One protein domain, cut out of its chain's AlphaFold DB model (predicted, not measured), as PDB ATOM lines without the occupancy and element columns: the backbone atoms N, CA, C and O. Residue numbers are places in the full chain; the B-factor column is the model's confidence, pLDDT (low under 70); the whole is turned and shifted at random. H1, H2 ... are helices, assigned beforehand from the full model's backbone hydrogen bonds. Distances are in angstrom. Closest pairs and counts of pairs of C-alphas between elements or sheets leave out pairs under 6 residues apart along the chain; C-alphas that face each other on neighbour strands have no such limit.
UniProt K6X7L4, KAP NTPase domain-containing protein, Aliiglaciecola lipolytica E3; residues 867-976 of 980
ATOM      1  N   GLU A 867     392.333 251.366 227.185       93.50
ATOM      2  CA  GLU A 867     390.857 251.252 227.136       93.50
ATOM      3  C   GLU A 867     390.311 251.840 225.823       93.50
ATOM      4  O   GLU A 867     389.460 251.229 225.167       93.50
ATOM      5  N   PHE A 868     390.851 252.988 225.395       95.12
ATOM      6  CA  PHE A 868     390.528 253.615 224.115       95.12
ATOM      7  C   PHE A 868     390.978 252.751 222.929       95.12
ATOM      8  O   PHE A 868     390.164 252.443 222.056       95.12
ATOM      9  N   LEU A 869     392.247 252.328 222.895       95.12
ATOM     10  CA  LEU A 869     392.804 251.531 221.795       95.12
ATOM     11  C   LEU A 869     392.060 250.203 221.623       95.12
ATOM     12  O   LEU A 869     391.733 249.829 220.493       95.12
ATOM     13  N   HIS A 870     391.735 249.524 222.726       95.38
ATOM     14  CA  HIS A 870     390.952 248.294 222.699       95.38
ATOM     15  C   HIS A 870     389.570 248.532 222.074       95.38
ATOM     16  O   HIS A 870     389.252 247.922 221.049       95.38
ATOM     17  N   ALA A 871     388.781 249.469 222.614       95.31
ATOM     18  CA  ALA A 871     387.434 249.753 222.120       95.31
ATOM     19  C   ALA A 871     387.422 250.220 220.651       95.31
ATOM     20  O   ALA A 871     386.579 249.775 219.867       95.31
ATOM     21  N   VAL A 872     388.378 251.069 220.252       95.06
ATOM     22  CA  VAL A 872     388.505 251.548 218.866       95.06
ATOM     23  C   VAL A 872     388.853 250.400 217.928       95.06
ATOM     24  O   VAL A 872     388.308 250.341 216.827       95.06
ATOM     25  N   SER A 873     389.718 249.468 218.343       94.75
ATOM     26  CA  SER A 873     390.099 248.323 217.509       94.75
ATOM     27  C   SER A 873     388.915 247.398 217.202       94.75
ATOM     28  O   SER A 873     388.803 246.911 216.077       94.75
ATOM     29  N   LEU A 874     388.001 247.204 218.161       93.81
ATOM     30  CA  LEU A 874     386.794 246.400 217.972       93.81
ATOM     31  C   LEU A 874     385.832 247.085 217.004       93.81
ATOM     32  O   LEU A 874     385.501 246.517 215.964       93.81
ATOM     33  N   TRP A 875     385.458 248.336 217.273       93.00
ATOM     34  CA  TRP A 875     384.555 249.087 216.400       93.00
ATOM     35  C   TRP A 875     385.128 249.330 214.998       93.00
ATOM     36  O   TRP A 875     384.378 249.300 214.026       93.00
ATOM     37  N   ALA A 876     386.448 249.478 214.853       91.31
ATOM     38  CA  ALA A 876     387.106 249.555 213.550       91.31
ATOM     39  C   ALA A 876     386.969 248.256 212.732       91.31
ATOM     40  O   ALA A 876     386.810 248.338 211.512       91.31
ATOM     41  N   LYS A 877     386.975 247.072 213.372       90.44
ATOM     42  CA  LYS A 877     386.667 245.794 212.699       90.44
ATOM     43  C   LYS A 877     385.216 245.775 212.217       90.44
ATOM     44  O   LYS A 877     384.986 245.510 211.041       90.44
ATOM     45  N   VAL A 878     384.255 246.123 213.081       89.69
ATOM     46  CA  VAL A 878     382.820 246.166 212.720       89.69
ATOM     47  C   VAL A 878     382.571 247.127 211.556       89.69
ATOM     48  O   VAL A 878     381.957 246.750 210.560       89.69
ATOM     49  N   LEU A 879     383.107 248.349 211.641       86.75
ATOM     50  CA  LEU A 879     382.981 249.361 210.592       86.75
ATOM     51  C   LEU A 879     383.665 248.943 209.285       86.75
ATOM     52  O   LEU A 879     383.209 249.351 208.223       86.75
ATOM     53  N   GLY A 880     384.718 248.122 209.329       84.25
ATOM     54  CA  GLY A 880     385.331 247.548 208.128       84.25
ATOM     55  C   GLY A 880     384.497 246.447 207.463       84.25
ATOM     56  O   GLY A 880     384.562 246.294 206.244       84.25
ATOM     57  N   ILE A 881     383.689 245.716 208.240       83.81
ATOM     58  CA  ILE A 881     382.737 244.715 207.734       83.81
ATOM     59  C   ILE A 881     381.527 245.413 207.091       83.81
ATOM     60  O   ILE A 881     381.135 245.064 205.976       83.81
ATOM     61  N   SER A 882     380.957 246.422 207.760       73.69
ATOM     62  CA  SER A 882     379.764 247.140 207.290       73.69
ATOM     63  C   SER A 882     380.060 248.164 206.187       73.69
ATOM     64  O   SER A 882     379.375 248.207 205.163       73.69
ATOM     65  N   HIS A 883     381.104 248.977 206.356       69.44
ATOM     66  CA  HIS A 883     381.506 250.025 205.426       69.44
ATOM     67  C   HIS A 883     382.856 249.681 204.795       69.44
ATOM     68  O   HIS A 883     383.925 249.943 205.341       69.44
ATOM     69  N   ARG A 884     382.802 249.158 203.566       64.62
ATOM     70  CA  ARG A 884     383.938 248.579 202.820       64.62
ATOM     71  C   ARG A 884     385.067 249.555 202.420       64.62
ATOM     72  O   ARG A 884     385.825 249.246 201.503       64.62
ATOM     73  N   THR A 885     385.194 250.739 203.031       80.69
ATOM     74  CA  THR A 885     386.243 251.717 202.688       80.69
ATOM     75  C   THR A 885     387.212 251.970 203.856       80.69
ATOM     76  O   THR A 885     386.794 252.390 204.938       80.69
ATOM     77  N   PRO A 886     388.539 251.836 203.646       84.75
ATOM     78  CA  PRO A 886     389.540 252.187 204.663       84.75
ATOM     79  C   PRO A 886     389.472 253.653 205.116       84.75
ATOM     80  O   PRO A 886     389.954 254.001 206.194       84.75
ATOM     81  N   ARG A 887     388.887 254.533 204.291       82.69
ATOM     82  CA  ARG A 887     388.718 255.957 204.593       82.69
ATOM     83  C   ARG A 887     387.722 256.185 205.729       82.69
ATOM     84  O   ARG A 887     388.023 256.987 206.609       82.69
ATOM     85  N   ASN A 888     386.596 255.467 205.741       81.94
ATOM     86  CA  ASN A 888     385.592 255.593 206.799       81.94
ATOM     87  C   ASN A 888     386.162 255.129 208.143       81.94
ATOM     88  O   ASN A 888     386.019 255.837 209.135       81.94
ATOM     89  N   ILE A 889     386.919 254.025 208.156       88.31
ATOM     90  CA  ILE A 889     387.626 253.543 209.354       88.31
ATOM     91  C   ILE A 889     388.614 254.606 209.867       88.31
ATOM     92  O   ILE A 889     388.568 254.976 211.037       88.31
ATOM     93  N   LYS A 890     389.475 255.163 208.999       88.88
ATOM     94  CA  LYS A 890     390.426 256.227 209.386       88.88
ATOM     95  C   LYS A 890     389.725 257.477 209.930       88.88
ATOM     96  O   LYS A 890     390.178 258.048 210.921       88.88
ATOM     97  N   ARG A 891     388.624 257.901 209.299       86.88
ATOM     98  CA  ARG A 891     387.791 259.026 209.753       86.88
ATOM     99  C   ARG A 891     387.193 258.749 211.132       86.88
ATOM    100  O   ARG A 891     387.331 259.596 212.006       86.88
ATOM    101  N   TYR A 892     386.601 257.573 211.330       90.38
ATOM    102  CA  TYR A 892     386.057 257.134 212.613       90.38
ATOM    103  C   TYR A 892     387.115 257.173 213.725       90.38
ATOM    104  O   TYR A 892     386.913 257.857 214.724       90.38
ATOM    105  N   VAL A 893     388.266 256.519 213.523       92.88
ATOM    106  CA  VAL A 893     389.372 256.472 214.501       92.88
ATOM    107  C   VAL A 893     389.814 257.882 214.896       92.88
ATOM    108  O   VAL A 893     389.934 258.199 216.079       92.88
ATOM    109  N   ASN A 894     390.012 258.757 213.909       92.94
ATOM    110  CA  ASN A 894     390.448 260.126 214.154       92.94
ATOM    111  C   ASN A 894     389.363 260.977 214.841       92.94
ATOM    112  O   ASN A 894     389.685 261.764 215.730       92.94
ATOM    113  N   ARG A 895     388.079 260.796 214.495       91.25
ATOM    114  CA  ARG A 895     386.953 261.480 215.155       91.25
ATOM    115  C   ARG A 895     386.784 261.021 216.603       91.25
ATOM    116  O   ARG A 895     386.641 261.865 217.482       91.25
ATOM    117  N   ALA A 896     386.861 259.714 216.858       93.50
ATOM    118  CA  ALA A 896     386.807 259.141 218.199       93.50
ATOM    119  C   ALA A 896     387.955 259.666 219.072       93.50
ATOM    120  O   ALA A 896     387.720 260.064 220.210       93.50
ATOM    121  N   ARG A 897     389.176 259.761 218.524       94.81
ATOM    122  CA  ARG A 897     390.327 260.331 219.239       94.81
ATOM    123  C   ARG A 897     390.142 261.814 219.546       94.81
ATOM    124  O   ARG A 897     390.375 262.220 220.678       94.81
ATOM    125  N   TYR A 898     389.700 262.620 218.580       93.94
ATOM    126  CA  TYR A 898     389.403 264.034 218.826       93.94
ATOM    127  C   TYR A 898     388.349 264.208 219.937       93.94
ATOM    128  O   TYR A 898     388.554 264.988 220.866       93.94
ATOM    129  N   LEU A 899     387.265 263.427 219.896       92.06
ATOM    130  CA  LEU A 899     386.230 263.448 220.932       92.06
ATOM    131  C   LEU A 899     386.758 262.963 222.295       92.06
ATOM    132  O   LEU A 899     386.371 263.529 223.313       92.06
ATOM    133  N   ALA A 900     387.682 261.996 222.342       93.50
ATOM    134  CA  ALA A 900     388.348 261.583 223.581       93.50
ATOM    135  C   ALA A 900     389.209 262.715 224.177       93.50
ATOM    136  O   ALA A 900     389.079 263.020 225.362       93.50
ATOM    137  N   MET A 901     390.002 263.416 223.352       93.50
ATOM    138  CA  MET A 901     390.762 264.597 223.795       93.50
ATOM    139  C   MET A 901     389.836 265.716 224.302       93.50
ATOM    140  O   MET A 901     390.152 266.377 225.288       93.50
ATOM    141  N   ARG A 902     388.665 265.903 223.678       90.50
ATOM    142  CA  ARG A 902     387.653 266.875 224.125       90.50
ATOM    143  C   ARG A 902     386.967 266.466 225.432       90.50
ATOM    144  O   ARG A 902     386.735 267.308 226.293       90.50
ATOM    145  N   ASN A 903     386.689 265.179 225.623       91.50
ATOM    146  CA  ASN A 903     386.166 264.637 226.881       91.50
ATOM    147  C   ASN A 903     387.154 264.791 228.048       91.50
ATOM    148  O   ASN A 903     386.720 265.019 229.175       91.50
ATOM    149  N   TYR A 904     388.462 264.720 227.773       89.62
ATOM    150  CA  TYR A 904     389.496 265.059 228.747       89.62
ATOM    151  C   TYR A 904     389.450 266.555 229.112       89.62
ATOM    152  O   TYR A 904     389.340 266.886 230.289       89.62
ATOM    153  N   GLU A 905     389.497 267.460 228.124       86.56
ATOM    154  CA  GLU A 905     389.566 268.914 228.377       86.56
ATOM    155  C   GLU A 905     388.301 269.489 229.028       86.56
ATOM    156  O   GLU A 905     388.396 270.314 229.931       86.56
ATOM    157  N   SER A 906     387.121 269.023 228.614       83.81
ATOM    158  CA  SER A 906     385.822 269.441 229.171       83.81
ATOM    159  C   SER A 906     385.531 268.896 230.576       83.81
ATOM    160  O   SER A 906     384.541 269.282 231.199       83.81
ATOM    161  N   GLY A 907     386.313 267.922 231.058       83.75
ATOM    162  CA  GLY A 907     386.054 267.230 232.323       83.75
ATOM    163  C   GLY A 907     384.727 266.453 232.373       83.75
ATOM    164  O   GLY A 907     384.280 266.083 233.458       83.75
ATOM    165  N   ALA A 908     384.078 266.178 231.233       84.50
ATOM    166  CA  ALA A 908     382.745 265.562 231.192       84.50
ATOM    167  C   ALA A 908     382.687 264.134 231.772       84.50
ATOM    168  O   ALA A 908     381.609 263.639 232.126       84.50
ATOM    169  N   GLY A 909     383.835 263.458 231.882       87.19
ATOM    170  CA  GLY A 909     383.957 262.177 232.575       87.19
ATOM    171  C   GLY A 909     383.133 261.059 231.933       87.19
ATOM    172  O   GLY A 909     382.529 260.247 232.643       87.19
ATOM    173  N   ILE A 910     383.047 261.033 230.602       90.06
ATOM    174  CA  ILE A 910     382.561 259.873 229.847       90.06
ATOM    175  C   ILE A 910     383.719 258.868 229.775       90.06
ATOM    176  O   ILE A 910     384.847 259.254 229.472       90.06
ATOM    177  N   ARG A 911     383.472 257.582 230.062       92.19
ATOM    178  CA  ARG A 911     384.499 256.538 229.872       92.19
ATOM    179  C   ARG A 911     384.857 256.426 228.393       92.19
ATOM    180  O   ARG A 911     383.974 256.513 227.539       92.19
ATOM    181  N   GLU A 912     386.126 256.196 228.087       91.81
ATOM    182  CA  GLU A 912     386.609 256.240 226.704       91.81
ATOM    183  C   GLU A 912     385.967 255.152 225.836       91.81
ATOM    184  O   GLU A 912     385.471 255.465 224.758       91.81
ATOM    185  N   ALA A 913     385.828 253.920 226.341       92.00
ATOM    186  CA  ALA A 913     385.121 252.840 225.643       92.00
ATOM    187  C   ALA A 913     383.659 253.198 225.284       92.00
ATOM    188  O   ALA A 913     383.169 252.877 224.197       92.00
ATOM    189  N   ASN A 914     382.981 253.936 226.167       92.31
ATOM    190  CA  ASN A 914     381.619 254.425 225.965       92.31
ATOM    191  C   ASN A 914     381.563 255.535 224.901       92.31
ATOM    192  O   ASN A 914     380.713 255.498 224.012       92.31
ATOM    193  N   LEU A 915     382.491 256.493 224.944       92.62
ATOM    194  CA  LEU A 915     382.609 257.572 223.956       92.62
ATOM    195  C   LEU A 915     382.936 257.037 222.552       92.62
ATOM    196  O   LEU A 915     382.349 257.467 221.556       92.62
ATOM    197  N   VAL A 916     383.842 256.066 222.477       94.25
ATOM    198  CA  VAL A 916     384.239 255.358 221.252       94.25
ATOM    199  C   VAL A 916     383.053 254.606 220.635       94.25
ATOM    200  O   VAL A 916     382.870 254.644 219.415       94.25
ATOM    201  N   THR A 917     382.211 254.000 221.478       91.94
ATOM    202  CA  THR A 917     380.972 253.310 221.084       91.94
ATOM    203  C   THR A 917     379.916 254.281 220.558       91.94
ATOM    204  O   THR A 917     379.418 254.096 219.447       91.94
ATOM    205  N   LEU A 918     379.633 255.372 221.279       89.50
ATOM    206  CA  LEU A 918     378.724 256.422 220.801       89.50
ATOM    207  C   LEU A 918     379.195 257.026 219.464       89.50
ATOM    208  O   LEU A 918     378.383 257.296 218.580       89.50
ATOM    209  N   THR A 919     380.510 257.190 219.283       90.06
ATOM    210  CA  THR A 919     381.089 257.684 218.022       90.06
ATOM    211  C   THR A 919     380.901 256.687 216.875       90.06
ATOM    212  O   THR A 919     380.670 257.107 215.743       90.06
ATOM    213  N   ALA A 920     380.958 255.378 217.141       89.56
ATOM    214  CA  ALA A 920     380.738 254.361 216.115       89.56
ATOM    215  C   ALA A 920     379.279 254.371 215.644       89.56
ATOM    216  O   ALA A 920     379.025 254.441 214.443       89.56
ATOM    217  N   ILE A 921     378.330 254.407 216.591       85.12
ATOM    218  CA  ILE A 921     376.888 254.516 216.319       85.12
ATOM    219  C   ILE A 921     376.587 255.744 215.444       85.12
ATOM    220  O   ILE A 921     375.787 255.655 214.515       85.12
ATOM    221  N   LEU A 922     377.250 256.881 215.675       81.44
ATOM    222  CA  LEU A 922     377.075 258.067 214.831       81.44
ATOM    223  C   LEU A 922     377.552 257.882 213.388       81.44
ATOM    224  O   LEU A 922     376.881 258.363 212.481       81.44
ATOM    225  N   GLU A 923     378.682 257.211 213.147       81.06
ATOM    226  CA  GLU A 923     379.149 256.989 211.770       81.06
ATOM    227  C   GLU A 923     378.242 256.000 211.009       81.06
ATOM    228  O   GLU A 923     378.054 256.186 209.810       81.06
ATOM    229  N   PHE A 924     377.594 255.041 211.690       77.88
ATOM    230  CA  PHE A 924     376.535 254.204 211.094       77.88
ATOM    231  C   PHE A 924     375.296 255.012 210.666       77.88
ATOM    232  O   PHE A 924     374.710 254.735 209.622       77.88
ATOM    233  N   ASN A 925     374.902 256.020 211.450       70.12
ATOM    234  CA  ASN A 925     373.682 256.812 211.227       70.12
ATOM    235  C   ASN A 925     373.902 258.079 210.371       70.12
ATOM    236  O   ASN A 925     372.958 258.805 210.064       70.12
ATOM    237  N   ARG A 926     375.142 258.361 209.951       64.81
ATOM    238  CA  ARG A 926     375.525 259.620 209.282       64.81
ATOM    239  C   ARG A 926     374.841 259.866 207.930       64.81
ATOM    240  O   ARG A 926     374.831 260.998 207.465       64.81
ATOM    241  N   GLY A 927     374.273 258.833 207.307       52.66
ATOM    242  CA  GLY A 927     373.516 258.953 206.056       52.66
ATOM    243  C   GLY A 927     372.074 259.457 206.208       52.66
ATOM    244  O   GLY A 927     371.478 259.797 205.196       52.66
ATOM    245  N   GLN A 928     371.524 259.495 207.429       44.56
ATOM    246  CA  GLN A 928     370.112 259.827 207.706       44.56
ATOM    247  C   GLN A 928     369.930 261.065 208.599       44.56
ATOM    248  O   GLN A 928     368.810 261.464 208.881       44.56
ATOM    249  N   LEU A 929     371.022 261.691 209.054       41.69
ATOM    250  CA  LEU A 929     370.975 262.858 209.946       41.69
ATOM    251  C   LEU A 929     370.736 264.203 209.230       41.69
ATOM    252  O   LEU A 929     370.587 265.209 209.919       41.69
ATOM    253  N   ASP A 930     370.711 264.213 207.893       39.94
ATOM    254  CA  ASP A 930     370.548 265.422 207.067       39.94
ATOM    255  C   ASP A 930     369.137 265.563 206.449       39.94
ATOM    256  O   ASP A 930     368.859 266.575 205.811       39.94
ATOM    257  N   GLU A 931     368.246 264.576 206.620       33.62
ATOM    258  CA  GLU A 931     366.872 264.583 206.088       33.62
ATOM    259  C   GLU A 931     365.875 264.094 207.152       33.62
ATOM    260  O   GLU A 931     366.219 263.241 207.975       33.62
ATOM    261  N   ASP A 932     364.643 264.620 207.113       35.22
ATOM    262  CA  ASP A 932     363.528 264.325 208.030       35.22
ATOM    263  C   ASP A 932     363.061 262.857 207.942       35.22
ATOM    264  O   ASP A 932     362.005 262.525 207.404       35.22
ATOM    265  N   SER A 933     363.874 261.956 208.485       34.78
ATOM    266  CA  SER A 933     363.567 260.542 208.665       34.78
ATOM    267  C   SER A 933     363.351 260.250 210.150       34.78
ATOM    268  O   SER A 933     364.202 260.549 210.990       34.78
ATOM    269  N   ASP A 934     362.182 259.694 210.482       31.14
ATOM    270  CA  ASP A 934     361.699 259.499 211.854       31.14
ATOM    271  C   ASP A 934     362.597 258.574 212.694       31.14
ATOM    272  O   ASP A 934     362.331 257.384 212.823       31.14
ATOM    273  N   GLY A 935     363.656 259.120 213.302       37.88
ATOM    274  CA  GLY A 935     364.310 258.651 214.537       37.88
ATOM    275  C   GLY A 935     364.873 257.221 214.597       37.88
ATOM    276  O   GLY A 935     365.447 256.842 215.622       37.88
ATOM    277  N   HIS A 936     364.724 256.412 213.551       39.56
ATOM    278  CA  HIS A 936     365.081 255.001 213.540       39.56
ATOM    279  C   HIS A 936     366.593 254.822 213.402       39.56
ATOM    280  O   HIS A 936     367.130 254.737 212.302       39.56
ATOM    281  N   LEU A 937     367.269 254.724 214.552       52.34
ATOM    282  CA  LEU A 937     368.664 254.298 214.647       52.34
ATOM    283  C   LEU A 937     368.882 253.030 213.812       52.34
ATOM    284  O   LEU A 937     368.280 251.992 214.099       52.34
ATOM    285  N   VAL A 938     369.779 253.099 212.827       54.75
ATOM    286  CA  VAL A 938     370.221 251.929 212.066       54.75
ATOM    287  C   VAL A 938     370.815 250.925 213.062       54.75
ATOM    288  O   VAL A 938     371.793 251.263 213.743       54.75
ATOM    289  N   PRO A 939     370.244 249.711 213.194       64.56
ATOM    290  CA  PRO A 939     370.779 248.715 214.107       64.56
ATOM    291  C   PRO A 939     372.184 248.313 213.656       64.56
ATOM    292  O   PRO A 939     372.464 248.195 212.459       64.56
ATOM    293  N   VAL A 940     373.076 248.095 214.623       73.69
ATOM    294  CA  VAL A 940     374.421 247.577 214.344       73.69
ATOM    295  C   VAL A 940     374.254 246.222 213.645       73.69
ATOM    296  O   VAL A 940     373.559 245.363 214.192       73.69
ATOM    297  N   PRO A 941     374.821 246.022 212.441       74.69
ATOM    298  CA  PRO A 941     374.586 244.806 211.669       74.69
ATOM    299  C   PRO A 941     375.129 243.580 212.404       74.69
ATOM    300  O   PRO A 941     376.190 243.655 213.025       74.69
ATOM    301  N   GLU A 942     374.422 242.452 212.299       79.12
ATOM    302  CA  GLU A 942     374.863 241.185 212.887       79.12
ATOM    303  C   GLU A 942     376.222 240.755 212.317       79.12
ATOM    304  O   GLU A 942     376.444 240.719 211.102       79.12
ATOM    305  N   ILE A 943     377.145 240.434 213.217       85.38
ATOM    306  CA  ILE A 943     378.522 240.066 212.913       85.38
ATOM    307  C   ILE A 943     378.625 238.537 212.949       85.38
ATOM    308  O   ILE A 943     378.274 237.905 213.941       85.38
ATOM    309  N   ALA A 944     379.156 237.932 211.882       84.69
ATOM    310  CA  ALA A 944     379.322 236.474 211.793       84.69
ATOM    311  C   ALA A 944     380.314 235.892 212.829       84.69
ATOM    312  O   ALA A 944     380.255 234.709 213.156       84.69
ATOM    313  N   ASP A 945     381.228 236.721 213.336       88.94
ATOM    314  CA  ASP A 945     382.139 236.410 214.437       88.94
ATOM    315  C   ASP A 945     381.417 236.584 215.787       88.94
ATOM    316  O   ASP A 945     381.153 237.703 216.235       88.94
ATOM    317  N   GLN A 946     381.106 235.457 216.436       89.88
ATOM    318  CA  GLN A 946     380.398 235.416 217.719       89.88
ATOM    319  C   GLN A 946     381.194 236.034 218.878       89.88
ATOM    320  O   GLN A 946     380.589 236.583 219.804       89.88
ATOM    321  N   GLU A 947     382.529 235.973 218.851       91.38
ATOM    322  CA  GLU A 947     383.360 236.577 219.897       91.38
ATOM    323  C   GLU A 947     383.301 238.104 219.777       91.38
ATOM    324  O   GLU A 947     382.984 238.800 220.749       91.38
ATOM    325  N   LEU A 948     383.494 238.623 218.558       90.81
ATOM    326  CA  LEU A 948     383.392 240.054 218.271       90.81
ATOM    327  C   LEU A 948     381.981 240.593 218.561       90.81
ATOM    328  O   LEU A 948     381.856 241.640 219.198       90.81
ATOM    329  N   GLN A 949     380.919 239.871 218.180       90.88
ATOM    330  CA  GLN A 949     379.538 240.249 218.508       90.88
ATOM    331  C   GLN A 949     379.313 240.331 220.027       90.88
ATOM    332  O   GLN A 949     378.697 241.282 220.510       90.88
ATOM    333  N   THR A 950     379.843 239.376 220.797       92.62
ATOM    334  CA  THR A 950     379.710 239.359 222.264       92.62
ATOM    335  C   THR A 950     380.403 240.567 222.903       92.62
ATOM    336  O   THR A 950     379.825 241.228 223.769       92.62
ATOM    337  N   GLN A 951     381.611 240.908 222.444       92.94
ATOM    338  CA  GLN A 951     382.357 242.074 222.934       92.94
ATOM    339  C   GLN A 951     381.667 243.401 222.569       92.94
ATOM    340  O   GLN A 951     381.595 244.312 223.395       92.94
ATOM    341  N   ILE A 952     381.096 243.503 221.365       92.31
ATOM    342  CA  ILE A 952     380.338 244.682 220.918       92.31
ATOM    343  C   ILE A 952     379.028 244.838 221.702       92.31
ATOM    344  O   ILE A 952     378.726 245.939 222.161       92.31
ATOM    345  N   ASN A 953     378.289 243.753 221.949       91.12
ATOM    346  CA  ASN A 953     377.075 243.775 222.773       91.12
ATOM    347  C   ASN A 953     377.362 244.245 224.213       91.12
ATOM    348  O   ASN A 953     376.567 244.983 224.799       91.12
ATOM    349  N   LEU A 954     378.516 243.867 224.775       92.06
ATOM    350  CA  LEU A 954     378.971 244.340 226.085       92.06
ATOM    351  C   LEU A 954     379.233 245.856 226.078       92.06
ATOM    352  O   LEU A 954     378.771 246.552 226.984       92.06
ATOM    353  N   LEU A 955     379.915 246.378 225.052       91.44
ATOM    354  CA  LEU A 955     380.155 247.818 224.888       91.44
ATOM    355  C   LEU A 955     378.854 248.611 224.680       91.44
ATOM    356  O   LEU A 955     378.678 249.673 225.280       91.44
ATOM    357  N   LEU A 956     377.912 248.085 223.891       89.69
ATOM    358  CA  LEU A 956     376.594 248.693 223.685       89.69
ATOM    359  C   LEU A 956     375.826 248.818 225.010       89.69
ATOM    360  O   LEU A 956     375.451 249.928 225.386       89.69
ATOM    361  N   ASN A 957     375.715 247.731 225.779       88.88
ATOM    362  CA  ASN A 957     375.064 247.702 227.098       88.88
ATOM    363  C   ASN A 957     375.738 248.657 228.115       88.88
ATOM    364  O   ASN A 957     375.069 249.305 228.922       88.88
ATOM    365  N   GLN A 958     377.067 248.804 228.064       88.38
ATOM    366  CA  GLN A 958     377.784 249.808 228.862       88.38
ATOM    367  C   GLN A 958     377.497 251.250 228.410       88.38
ATOM    368  O   GLN A 958     377.451 252.152 229.254       88.38
ATOM    369  N   SER A 959     377.267 251.474 227.113       85.56
ATOM    370  CA  SER A 959     376.939 252.791 226.556       85.56
ATOM    371  C   SER A 959     375.486 253.224 226.803       85.56
ATOM    372  O   SER A 959     375.212 254.415 226.947       85.56
ATOM    373  N   GLU A 960     374.554 252.281 226.942       83.62
ATOM    374  CA  GLU A 960     373.160 252.566 227.314       83.62
ATOM    375  C   GLU A 960     373.030 253.087 228.750       83.62
ATOM    376  O   GLU A 960     372.154 253.897 229.039       83.62
ATOM    377  N   LYS A 961     373.952 252.690 229.637       84.94
ATOM    378  CA  LYS A 961     374.015 253.119 231.047       84.94
ATOM    379  C   LYS A 961     374.673 254.492 231.247       84.94
ATOM    380  O   LYS A 961     374.957 254.876 232.382       84.94
ATOM    381  N   ILE A 962     374.960 255.225 230.171       86.69
ATOM    382  CA  ILE A 962     375.470 256.599 230.249       86.69
ATOM    383  C   ILE A 962     374.334 257.530 230.680       86.69
ATOM    384  O   ILE A 962     373.273 257.554 230.062       86.69
ATOM    385  N   ASP A 963     374.600 258.343 231.703       88.12
ATOM    386  CA  ASP A 963     373.729 259.436 232.145       88.12
ATOM    387  C   ASP A 963     373.274 260.336 230.976       88.12
ATOM    388  O   ASP A 963     374.067 260.716 230.106       88.12
ATOM    389  N   LEU A 964     371.990 260.709 230.979       82.88
ATOM    390  CA  LEU A 964     371.353 261.500 229.928       82.88
ATOM    391  C   LEU A 964     372.097 262.821 229.687       82.88
ATOM    392  O   LEU A 964     372.341 263.173 228.534       82.88
ATOM    393  N   THR A 965     372.542 263.491 230.754       84.12
ATOM    394  CA  THR A 965     373.297 264.755 230.674       84.12
ATOM    395  C   THR A 965     374.620 264.572 229.927       84.12
ATOM    396  O   THR A 965     374.990 265.382 229.076       84.12
ATOM    397  N   LYS A 966     375.334 263.467 230.181       86.19
ATOM    398  CA  LYS A 966     376.577 263.125 229.468       86.19
ATOM    399  C   LYS A 966     376.323 262.784 228.000       86.19
ATOM    400  O   LYS A 966     377.095 263.199 227.135       86.19
ATOM    401  N   ARG A 967     375.231 262.072 227.701       83.06
ATOM    402  CA  ARG A 967     374.829 261.744 226.323       83.06
ATOM    403  C   ARG A 967     374.417 262.994 225.536       83.06
ATOM    404  O   ARG A 967     374.784 263.117 224.371       83.06
ATOM    405  N   GLN A 968     373.741 263.945 226.180       80.31
ATOM    406  CA  GLN A 968     373.447 265.268 225.621       80.31
ATOM    407  C   GLN A 968     374.738 266.049 225.331       80.31
ATOM    408  O   GLN A 968     374.943 266.437 224.184       80.31
ATOM    409  N   LYS A 969     375.662 266.181 226.301       80.75
ATOM    410  CA  LYS A 969     376.985 266.816 226.096       80.75
ATOM    411  C   LYS A 969     377.749 266.239 224.900       80.75
ATOM    412  O   LYS A 969     378.227 266.995 224.058       80.75
ATOM    413  N   PHE A 970     377.780 264.915 224.765       85.38
ATOM    414  CA  PHE A 970     378.367 264.255 223.597       85.38
ATOM    415  C   PHE A 970     377.689 264.664 222.273       85.38
ATOM    416  O   PHE A 970     378.375 265.009 221.309       85.38
ATOM    417  N   MET A 971     376.352 264.683 222.219       80.62
ATOM    418  CA  MET A 971     375.615 265.114 221.022       80.62
ATOM    419  C   MET A 971     375.827 266.600 220.695       80.62
ATOM    420  O   MET A 971     375.916 266.949 219.519       80.62
ATOM    421  N   TYR A 972     375.966 267.463 221.703       77.19
ATOM    422  CA  TYR A 972     376.286 268.880 221.516       77.19
ATOM    423  C   TYR A 972     377.673 269.078 220.895       77.19
ATOM    424  O   TYR A 972     377.804 269.828 219.926       77.19
ATOM    425  N   TRP A 973     378.691 268.327 221.336       82.38
ATOM    426  CA  TRP A 973     380.021 268.356 220.712       82.38
ATOM    427  C   TRP A 973     380.019 267.908 219.249       82.38
ATOM    428  O   TRP A 973     380.797 268.420 218.446       82.38
ATOM    429  N   VAL A 974     379.169 266.935 218.920       77.69
ATOM    430  CA  VAL A 974     379.026 266.362 217.576       77.69
ATOM    431  C   VAL A 974     378.291 267.314 216.633       77.69
ATOM    432  O   VAL A 974     378.639 267.364 215.454       77.69
ATOM    433  N   ARG A 975     377.300 268.056 217.147       69.25
ATOM    434  CA  ARG A 975     376.483 269.024 216.395       69.25
ATOM    435  C   ARG A 975     377.062 270.443 216.357       69.25
ATOM    436  O   ARG A 975     376.650 271.217 215.507       69.25
ATOM    437  N   GLY A 976     377.999 270.787 217.243       58.22
ATOM    438  CA  GLY A 976     378.550 272.145 217.337       58.22
ATOM    439  C   GLY A 976     377.643 273.131 218.056       58.22
ATOM    440  O   GLY A 976     377.560 274.292 217.675       58.22
TER     441      GLY A 976
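This is residues 867 to 976 of the 980 residues of the protein "KAP NTPase domain-containing protein" of Aliiglaciecola lipolytica E3 (UniProt K6X7L4). H1, H2 and H3 make a small three-helix bundle, their centres set as a triangle; H4 crosses H1 and H3 on the side away from H2, and H5 lies near H2 and H3 without clearly touching a helix. A long loop joins H3 to H4, and its residues 929 to 935 stick out from the body. The printed part has 110 residues with five named helices, H1 to H5 in that order, and no named strand; the class is all helix. It is compact, with a radius of gyration of the C-alphas of 13.5 A and spans of 37 by 36 by 27 A.

H1 runs from residue 867, C-alpha at (390.857, 251.252, 227.136), to residue 882, 23.1 A from first to last C-alpha. H2, residues 886 to 905, is the longest at 29.0 A. H3, residues 912 to 925, measures 20.2 A and begins with C-alpha 912 at (386.609, 256.240, 226.704). H4 holds residues 946 to 960 over 20.9 A. H5, residues 964 to 975, measures 16.3 A and ends with C-alpha 975 at (376.483, 269.024, 216.395).

H1, H2 and H3 form an up and down bundle, each helix running against the one before it. The hairpin of H1 and H2 has a shallow tilt of 29 degrees, opposite ways, with the closest C-alphas, those of Ala 876 and Ile 889, 5.8 A apart. H1 and H3 touch at a shallow tilt of 19 degrees, the same way; their closest C-alphas, of Ala 871 and Ala 913, are 5.2 A apart. H2 touches H3 with residues 892 to 900 alone, in a hairpin at a steep tilt of 44 degrees; the closest C-alphas are those of Ala 896 and Val 916, 5.5 A. H3, with residues 913 to 918 alone, touches residues 955 to 959 of H4, about perpendicular at 80 degrees; the C-alphas of Asn 914 and Ser 959 are the closest, at 5.0 A. H4 also touches H1, at a steep tilt of 63 degrees, with Leu 874 and Leu 948 closest, their C-alphas 7.2 A apart. H5 is close to H3 but not clearly touching it, the closest C-alphas, of Leu 915 and Phe 970, being 7.9 A apart. H2 and H4 are apart, as are H4 and H5. In H1, H2, H3, H4 and H5 every O i to N i+4 pair is within hydrogen-bond range.

The C-alphas farthest apart, of Glu 905 and Ala 944, are 37.8 A apart. The printed part has no cut. The link from H3 to H4, residues 926 to 945, is long. The mean pLDDT of the printed part is 81.5; it is under 70 at residues 883 to 884, 926 to 939 and 975 to 976.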